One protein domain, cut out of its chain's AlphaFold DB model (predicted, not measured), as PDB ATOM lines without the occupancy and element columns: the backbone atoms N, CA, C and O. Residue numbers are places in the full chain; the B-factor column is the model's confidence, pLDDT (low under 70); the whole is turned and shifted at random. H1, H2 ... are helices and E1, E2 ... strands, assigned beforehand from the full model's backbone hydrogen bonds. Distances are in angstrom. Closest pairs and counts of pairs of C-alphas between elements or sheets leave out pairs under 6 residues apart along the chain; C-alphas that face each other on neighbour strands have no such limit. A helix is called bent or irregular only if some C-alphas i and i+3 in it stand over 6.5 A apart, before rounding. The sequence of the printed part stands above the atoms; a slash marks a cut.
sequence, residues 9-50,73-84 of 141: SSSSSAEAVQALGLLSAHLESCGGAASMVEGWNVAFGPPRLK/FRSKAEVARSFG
ATOM      1  N   SER A   9     158.357 191.125 123.487       45.47
ATOM      2  CA  SER A   9     157.073 191.435 124.150       45.47
ATOM      3  C   SER A   9     155.922 190.476 123.833       45.47
ATOM      4  O   SER A   9     154.906 190.530 124.517       45.47
ATOM      5  N   SER A  10     156.059 189.565 122.863       46.44
ATOM      6  CA  SER A  10     154.961 188.648 122.498       46.44
ATOM      7  C   SER A  10     154.824 187.426 123.411       46.44
ATOM      8  O   SER A  10     153.736 186.872 123.501       46.44
ATOM      9  N   SER A  11     155.882 187.020 124.125       52.72
ATOM     10  CA  SER A  11     155.825 185.827 124.994       52.72
ATOM     11  C   SER A  11     155.101 186.095 126.322       52.72
ATOM     12  O   SER A  11     154.374 185.239 126.817       52.72
ATOM     13  N   SER A  12     155.211 187.327 126.841       61.12
ATOM     14  CA  SER A  12     154.621 187.743 128.124       61.12
ATOM     15  C   SER A  12     153.089 187.637 128.141       61.12
ATOM     16  O   SER A  12     152.500 187.298 129.162       61.12
ATOM     17  N   SER A  13     152.426 187.870 127.002       73.56
ATOM     18  CA  SER A  13     150.959 187.817 126.920       73.56
ATOM     19  C   SER A  13     150.414 186.387 127.003       73.56
ATOM     20  O   SER A  13     149.460 186.153 127.741       73.56
ATOM     21  N   ALA A  14     151.027 185.421 126.311       84.19
ATOM     22  CA  ALA A  14     150.578 184.027 126.347       84.19
ATOM     23  C   ALA A  14     150.810 183.392 127.725       84.19
ATOM     24  O   ALA A  14     149.930 182.717 128.259       84.19
ATOM     25  N   GLU A  15     151.970 183.655 128.331       84.81
ATOM     26  CA  GLU A  15     152.263 183.205 129.691       84.81
ATOM     27  C   GLU A  15     151.328 183.875 130.709       84.81
ATOM     28  O   GLU A  15     150.863 183.209 131.633       84.81
ATOM     29  N   ALA A  16     150.996 185.165 130.541       86.69
ATOM     30  CA  ALA A  16     150.042 185.858 131.412       86.69
ATOM     31  C   ALA A  16     148.649 185.223 131.345       86.69
ATOM     32  O   ALA A  16     148.041 184.984 132.387       86.69
ATOM     33  N   VAL A  17     148.164 184.896 130.143       89.12
ATOM     34  CA  VAL A  17     146.876 184.210 129.955       89.12
ATOM     35  C   VAL A  17     146.892 182.837 130.626       89.12
ATOM     36  O   VAL A  17     145.950 182.501 131.340       89.12
ATOM     37  N   GLN A  18     147.977 182.070 130.486       91.06
ATOM     38  CA  GLN A  18     148.126 180.792 131.190       91.06
ATOM     39  C   GLN A  18     148.140 180.976 132.711       91.06
ATOM     40  O   GLN A  18     147.465 180.243 133.431       91.06
ATOM     41  N   ALA A  19     148.871 181.968 133.224       90.00
ATOM     42  CA  ALA A  19     148.937 182.252 134.653       90.00
ATOM     43  C   ALA A  19     147.574 182.674 135.227       90.00
ATOM     44  O   ALA A  19     147.235 182.260 136.337       90.00
ATOM     45  N   LEU A  20     146.791 183.453 134.474       91.81
ATOM     46  CA  LEU A  20     145.424 183.833 134.833       91.81
ATOM     47  C   LEU A  20     144.462 182.644 134.772       91.81
ATOM     48  O   LEU A  20     143.696 182.465 135.711       91.81
ATOM     49  N   GLY A  21     144.549 181.782 133.755       93.06
ATOM     50  CA  GLY A  21     143.749 180.551 133.693       93.06
ATOM     51  C   GLY A  21     144.067 179.586 134.844       93.06
ATOM     52  O   GLY A  21     143.192 178.985 135.457       93.06
ATOM     53  N   LEU A  22     145.339 179.501 135.231       91.81
ATOM     54  CA  LEU A  22     145.762 178.741 136.403       91.81
ATOM     55  C   LEU A  22     145.330 179.376 137.734       91.81
ATOM     56  O   LEU A  22     145.351 178.686 138.758       91.81
ATOM     57  N   LEU A  23     145.045 180.681 137.752       91.44
ATOM     58  CA  LEU A  23     144.473 181.380 138.899       91.44
ATOM     59  C   LEU A  23     142.958 181.159 138.955       91.44
ATOM     60  O   LEU A  23     142.467 180.834 140.030       91.44
ATOM     61  N   SER A  24     142.248 181.269 137.829       93.06
ATOM     62  CA  SER A  24     140.801 181.038 137.759       93.06
ATOM     63  C   SER A  24     140.446 179.621 138.200       93.06
ATOM     64  O   SER A  24     139.680 179.472 139.144       93.06
ATOM     65  N   ALA A  25     141.125 178.606 137.654       92.56
ATOM     66  CA  ALA A  25     140.913 177.210 138.036       92.56
ATOM     67  C   ALA A  25     141.172 176.964 139.535       92.56
ATOM     68  O   ALA A  25     140.487 176.176 140.183       92.56
ATOM     69  N   HIS A  26     142.158 177.659 140.116       90.44
ATOM     70  CA  HIS A  26     142.413 177.569 141.552       90.44
ATOM     71  C   HIS A  26     141.286 178.204 142.369       90.44
ATOM     72  O   HIS A  26     140.882 177.635 143.374       90.44
ATOM     73  N   LEU A  27     140.777 179.362 141.947       91.06
ATOM     74  CA  LEU A  27     139.663 180.017 142.626       91.06
ATOM     75  C   LEU A  27     138.388 179.181 142.538       91.06
ATOM     76  O   LEU A  27     137.730 179.030 143.558       91.06
ATOM     77  N   GLU A  28     138.090 178.589 141.383       92.38
ATOM     78  CA  GLU A  28     136.966 177.658 141.205       92.38
ATOM     79  C   GLU A  28     137.087 176.449 142.138       92.38
ATOM     80  O   GLU A  28     136.144 176.121 142.854       92.38
ATOM     81  N   SER A  29     138.285 175.862 142.249       90.25
ATOM     82  CA  SER A  29     138.558 174.790 143.215       90.25
ATOM     83  C   SER A  29     138.384 175.219 144.679       90.25
ATOM     84  O   SER A  29     138.134 174.369 145.532       90.25
ATOM     85  N   CYS A  30     138.520 176.511 144.989       87.88
ATOM     86  CA  CYS A  30     138.267 177.068 146.319       87.88
ATOM     87  C   CYS A  30     136.799 177.495 146.530       87.88
ATOM     88  O   CYS A  30     136.497 178.085 147.566       87.88
ATOM     89  N   GLY A  31     135.902 177.244 145.568       89.75
ATOM     90  CA  GLY A  31     134.495 177.662 145.609       89.75
ATOM     91  C   GLY A  31     134.228 179.088 145.106       89.75
ATOM     92  O   GLY A  31     133.164 179.643 145.370       89.75
ATOM     93  N   GLY A  32     135.193 179.709 144.425       90.12
ATOM     94  CA  GLY A  32     135.041 180.985 143.722       90.12
ATOM     95  C   GLY A  32     134.560 180.823 142.277       90.12
ATOM     96  O   GLY A  32     134.237 179.727 141.833       90.12
ATOM     97  N   ALA A  33     134.551 181.922 141.521       91.62
ATOM     98  CA  ALA A  33     134.193 181.933 140.102       91.62
ATOM     99  C   ALA A  33     135.374 182.372 139.226       91.62
ATOM    100  O   ALA A  33     136.131 183.273 139.600       91.62
ATOM    101  N   ALA A  34     135.492 181.808 138.021       88.94
ATOM    102  CA  ALA A  34     136.522 182.204 137.059       88.94
ATOM    103  C   ALA A  34     136.446 183.693 136.671       88.94
ATOM    104  O   ALA A  34     137.472 184.316 136.411       88.94
ATOM    105  N   SER A  35     135.256 184.301 136.697       91.88
ATOM    106  CA  SER A  35     135.067 185.734 136.423       91.88
ATOM    107  C   SER A  35     135.725 186.653 137.461       91.88
ATOM    108  O   SER A  35     135.947 187.829 137.194       91.88
ATOM    109  N   MET A  36     136.114 186.141 138.635       90.00
ATOM    110  CA  MET A  36     136.777 186.939 139.675       90.00
ATOM    111  C   MET A  36     138.176 187.420 139.269       90.00
ATOM    112  O   MET A  36     138.694 188.357 139.882       90.00
ATOM    113  N   VAL A  37     138.783 186.798 138.248       91.25
ATOM    114  CA  VAL A  37     140.068 187.225 137.667       91.25
ATOM    115  C   VAL A  37     139.904 188.120 136.437       91.25
ATOM    116  O   VAL A  37     140.894 188.482 135.801       91.25
ATOM    117  N   GLU A  38     138.676 188.509 136.087       91.81
ATOM    118  CA  GLU A  38     138.437 189.420 134.972       91.81
ATOM    119  C   GLU A  38     139.047 190.801 135.265       91.81
ATOM    120  O   GLU A  38     138.910 191.358 136.356       91.81
ATOM    121  N   GLY A  39     139.797 191.340 134.300       89.81
ATOM    122  CA  GLY A  39     140.527 192.600 134.464       89.81
ATOM    123  C   GLY A  39     141.798 192.507 135.321       89.81
ATOM    124  O   GLY A  39     142.412 193.536 135.614       89.81
ATOM    125  N   TRP A  40     142.222 191.303 135.719       92.25
ATOM    126  CA  TRP A  40     143.495 191.109 136.408       92.25
ATOM    127  C   TRP A  40     144.671 191.126 135.436       92.25
ATOM    128  O   TRP A  40     144.562 190.736 134.276       92.25
ATOM    129  N   ASN A  41     145.829 191.545 135.940       90.69
ATOM    130  CA  ASN A  41     147.084 191.539 135.193       90.69
ATOM    131  C   ASN A  41     148.125 190.662 135.887       90.69
ATOM    132  O   ASN A  41     148.094 190.484 137.104       90.69
ATOM    133  N   VAL A  42     149.080 190.138 135.122       90.81
ATOM    134  CA  VAL A  42     150.201 189.353 135.650       90.81
ATOM    135  C   VAL A  42     151.500 189.999 135.209       90.81
ATOM    136  O   VAL A  42     151.674 190.308 134.033       90.81
ATOM    137  N   ALA A  43     152.421 190.189 136.151       88.25
ATOM    138  CA  ALA A  43     153.798 190.527 135.834       88.25
ATOM    139  C   ALA A  43     154.720 189.368 136.195       88.25
ATOM    140  O   ALA A  43     154.643 188.785 137.282       88.25
ATOM    141  N   PHE A  44     155.633 189.095 135.275       85.50
ATOM    142  CA  PHE A  44     156.728 188.164 135.461       85.50
ATOM    143  C   PHE A  44     157.926 188.960 135.965       85.50
ATOM    144  O   PHE A  44     158.449 189.839 135.276       85.50
ATOM    145  N   GLY A  45     158.330 188.699 137.205       76.94
ATOM    146  CA  GLY A  45     159.543 189.274 137.763       76.94
ATOM    147  C   GLY A  45     160.774 188.831 136.967       76.94
ATOM    148  O   GLY A  45     160.756 187.763 136.345       76.94
ATOM    149  N   PRO A  46     161.869 189.613 137.005       71.38
ATOM    150  CA  PRO A  46     163.093 189.252 136.309       71.38
ATOM    151  C   PRO A  46     163.530 187.844 136.729       71.38
ATOM    152  O   PRO A  46     163.455 187.516 137.924       71.38
ATOM    153  N   PRO A  47     163.977 186.999 135.781       64.25
ATOM    154  CA  PRO A  47     164.421 185.655 136.094       64.25
ATOM    155  C   PRO A  47     165.555 185.761 137.107       64.25
ATOM    156  O   PRO A  47     166.650 186.243 136.808       64.25
ATOM    157  N   ARG A  48     165.283 185.342 138.346       61.22
ATOM    158  CA  ARG A  48     166.324 185.248 139.361       61.22
ATOM    159  C   ARG A  48     167.203 184.078 138.958       61.22
ATOM    160  O   ARG A  48     166.902 182.936 139.296       61.22
ATOM    161  N   LEU A  49     168.279 184.377 138.231       58.44
ATOM    162  CA  LEU A  49     169.417 183.487 138.053       58.44
ATOM    163  C   LEU A  49     169.991 183.219 139.444       58.44
ATOM    164  O   LEU A  49     170.906 183.892 139.911       58.44
ATOM    165  N   LYS A  50     169.413 182.259 140.166       54.81
ATOM    166  CA  LYS A  50     170.115 181.672 141.293       54.81
ATOM    167  C   LYS A  50     171.297 180.945 140.675       54.81
ATOM    168  O   LYS A  50     171.117 179.935 140.003       54.81
ATOM    169  N   PHE A  73     149.670 190.646 144.453       92.19
ATOM    170  CA  PHE A  73     149.713 189.366 145.153       92.19
ATOM    171  C   PHE A  73     150.812 188.483 144.575       92.19
ATOM    172  O   PHE A  73     150.958 188.385 143.358       92.19
ATOM    173  N   ARG A  74     151.577 187.797 145.427       89.75
ATOM    174  CA  ARG A  74     152.710 186.954 144.979       89.75
ATOM    175  C   ARG A  74     152.358 185.485 144.765       89.75
ATOM    176  O   ARG A  74     153.203 184.684 144.375       89.75
ATOM    177  N   SER A  75     151.127 185.091 145.082       88.25
ATOM    178  CA  SER A  75     150.678 183.709 144.932       88.25
ATOM    179  C   SER A  75     149.164 183.615 144.787       88.25
ATOM    180  O   SER A  75     148.425 184.453 145.300       88.25
ATOM    181  N   LYS A  76     148.700 182.542 144.141       89.44
ATOM    182  CA  LYS A  76     147.269 182.254 143.966       89.44
ATOM    183  C   LYS A  76     146.542 182.059 145.299       89.44
ATOM    184  O   LYS A  76     145.436 182.547 145.470       89.44
ATOM    185  N   ALA A  77     147.199 181.420 146.267       86.94
ATOM    186  CA  ALA A  77     146.653 181.229 147.609       86.94
ATOM    187  C   ALA A  77     146.477 182.557 148.367       86.94
ATOM    188  O   ALA A  77     145.606 182.691 149.221       86.94
ATOM    189  N   GLU A  78     147.313 183.561 148.093       89.94
ATOM    190  CA  GLU A  78     147.124 184.910 148.637       89.94
ATOM    191  C   GLU A  78     145.905 185.598 148.020       89.94
ATOM    192  O   GLU A  78     145.123 186.205 148.746       89.94
ATOM    193  N   VAL A  79     145.696 185.419 146.712       90.06
ATOM    194  CA  VAL A  79     144.496 185.898 146.018       90.06
ATOM    195  C   VAL A  79     143.235 185.233 146.577       90.06
ATOM    196  O   VAL A  79     142.309 185.939 146.964       90.06
ATOM    197  N   ALA A  80     143.212 183.906 146.705       90.62
ATOM    198  CA  ALA A  80     142.065 183.166 147.233       90.62
ATOM    199  C   ALA A  80     141.688 183.628 148.654       90.62
ATOM    200  O   ALA A  80     140.544 183.997 148.912       90.62
ATOM    201  N   ARG A  81     142.680 183.771 149.544       89.25
ATOM    202  CA  ARG A  81     142.476 184.328 150.894       89.25
ATOM    203  C   ARG A  81     141.968 185.767 150.879       89.25
ATOM    204  O   ARG A  81     141.149 186.122 151.719       89.25
ATOM    205  N   SER A  82     142.406 186.591 149.924       88.38
ATOM    206  CA  SER A  82     141.904 187.965 149.785       88.38
ATOM    207  C   SER A  82     140.412 188.032 149.438       88.38
ATOM    208  O   SER A  82     139.762 189.027 149.750       88.38
ATOM    209  N   PHE A  83     139.878 186.954 148.855       87.62
ATOM    210  CA  PHE A  83     138.458 186.761 148.572       87.62
ATOM    211  C   PHE A  83     137.707 185.977 149.660       87.62
ATOM    212  O   PHE A  83     136.510 185.750 149.522       87.62
ATOM    213  N   GLY A  84     138.382 185.551 150.734       89.38
ATOM    214  CA  GLY A  84     137.791 184.676 151.752       89.38
ATOM    215  C   GLY A  84     137.581 183.230 151.286       89.38
ATOM    216  O   GLY A  84     136.889 182.470 151.953       89.38
TER     217      GLY A  84
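This is residues 9 to 50 and 73 to 84 of the 141 residues of the protein "Hypothetical protein" of Phaeocystis antarctica (UniProt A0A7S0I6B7). One long helix, H1, makes the spine of this small model; after it the chain turns round and folds back beside it, first as the one-turn helix H2 and then as the short strand E1, which lies by the earlier part of H1. A second short helix, H3, reached only across a cut in the chain, packs on the later part of H1 with a steep tilt, and residues 45 to 50 stick out as a free tail beyond E1. The printed part has 54 residues, with three named helices and one named strand in the order H1, H2, E1, H3; the class is mostly helix, and E1 pairs with no named strand. The whole is only just loose, close to compact, with a radius of gyration of the C-alphas of 12.2 A, and the C-alphas span 35 by 24 by 16 A along their three main axes.

H1, residues 10 to 29, is the longest helix by residues and touches both other helices. H2, residues 34 to 37, touches H1 with 9 pairs of C-alphas within 8 A. The closest C-alphas of the two are those of Ser 24 and Ala 34, 4.5 A apart, and H1 touches H2 with residues 20 to 28 alone. E1, residues 41 to 44, has 7 pairs of C-alphas within 8 A of H1; the closest are those of Ala 16 and Val 42, 5.5 A apart, and the two centres are 9.6 A apart. H3, residues 76 to 82, touches H1 with 4 pairs of C-alphas within 8 A, and H1 takes part with residues 23 to 27 alone. Their closest C-alphas are those of Leu 23 and Lys 76, 5.9 A apart. The lines of H1 and H3 stand at a steep tilt of 56 degrees, and the two helices run the same way. H2 and H3 are apart, and so are H2 and E1, and E1 and H3. Every pair of O i and N i+4 inside H3 is within hydrogen-bond range, and in H1 14 of 16 are. H2 is too short for such a pair, but its one pair of O i and N i+3 is within range.

H1 begins at C-alpha 10, at (154.961, 188.648, 122.498), and ends at C-alpha 29, at (138.558, 174.790, 143.215), a length of 29.8 A. It is neither bent nor irregular, but only just: C-alphas 10 and 13 are 6.0 A apart. H2, from Ala 34 to Val 37, is 6.2 A long from first to last C-alpha, and with that distance it too is only just neither bent nor irregular. E1, from Asn 41 to Phe 44, measures 10.2 A. H3 runs 9.8 A from C-alpha 76 to C-alpha 82, which is printed at (141.904, 187.965, 149.785).

The two C-alphas farthest apart are those of Gly 31 and Leu 49, at 36.2 A. Residues 51 to 72 are not printed, and C-alphas 50 and 73 are 22.1 A apart across this cut. The links from H1 to H2, with 4 residues, and from H2 to E1, with 3 residues, are tight; the link from E1 to H3 is the link across the cut. Residues 45 to 50 stand free. The mean pLDDT of the printed part is 83.9, and confidence is low, under 70, at residues 9 to 12 and 47 to 50.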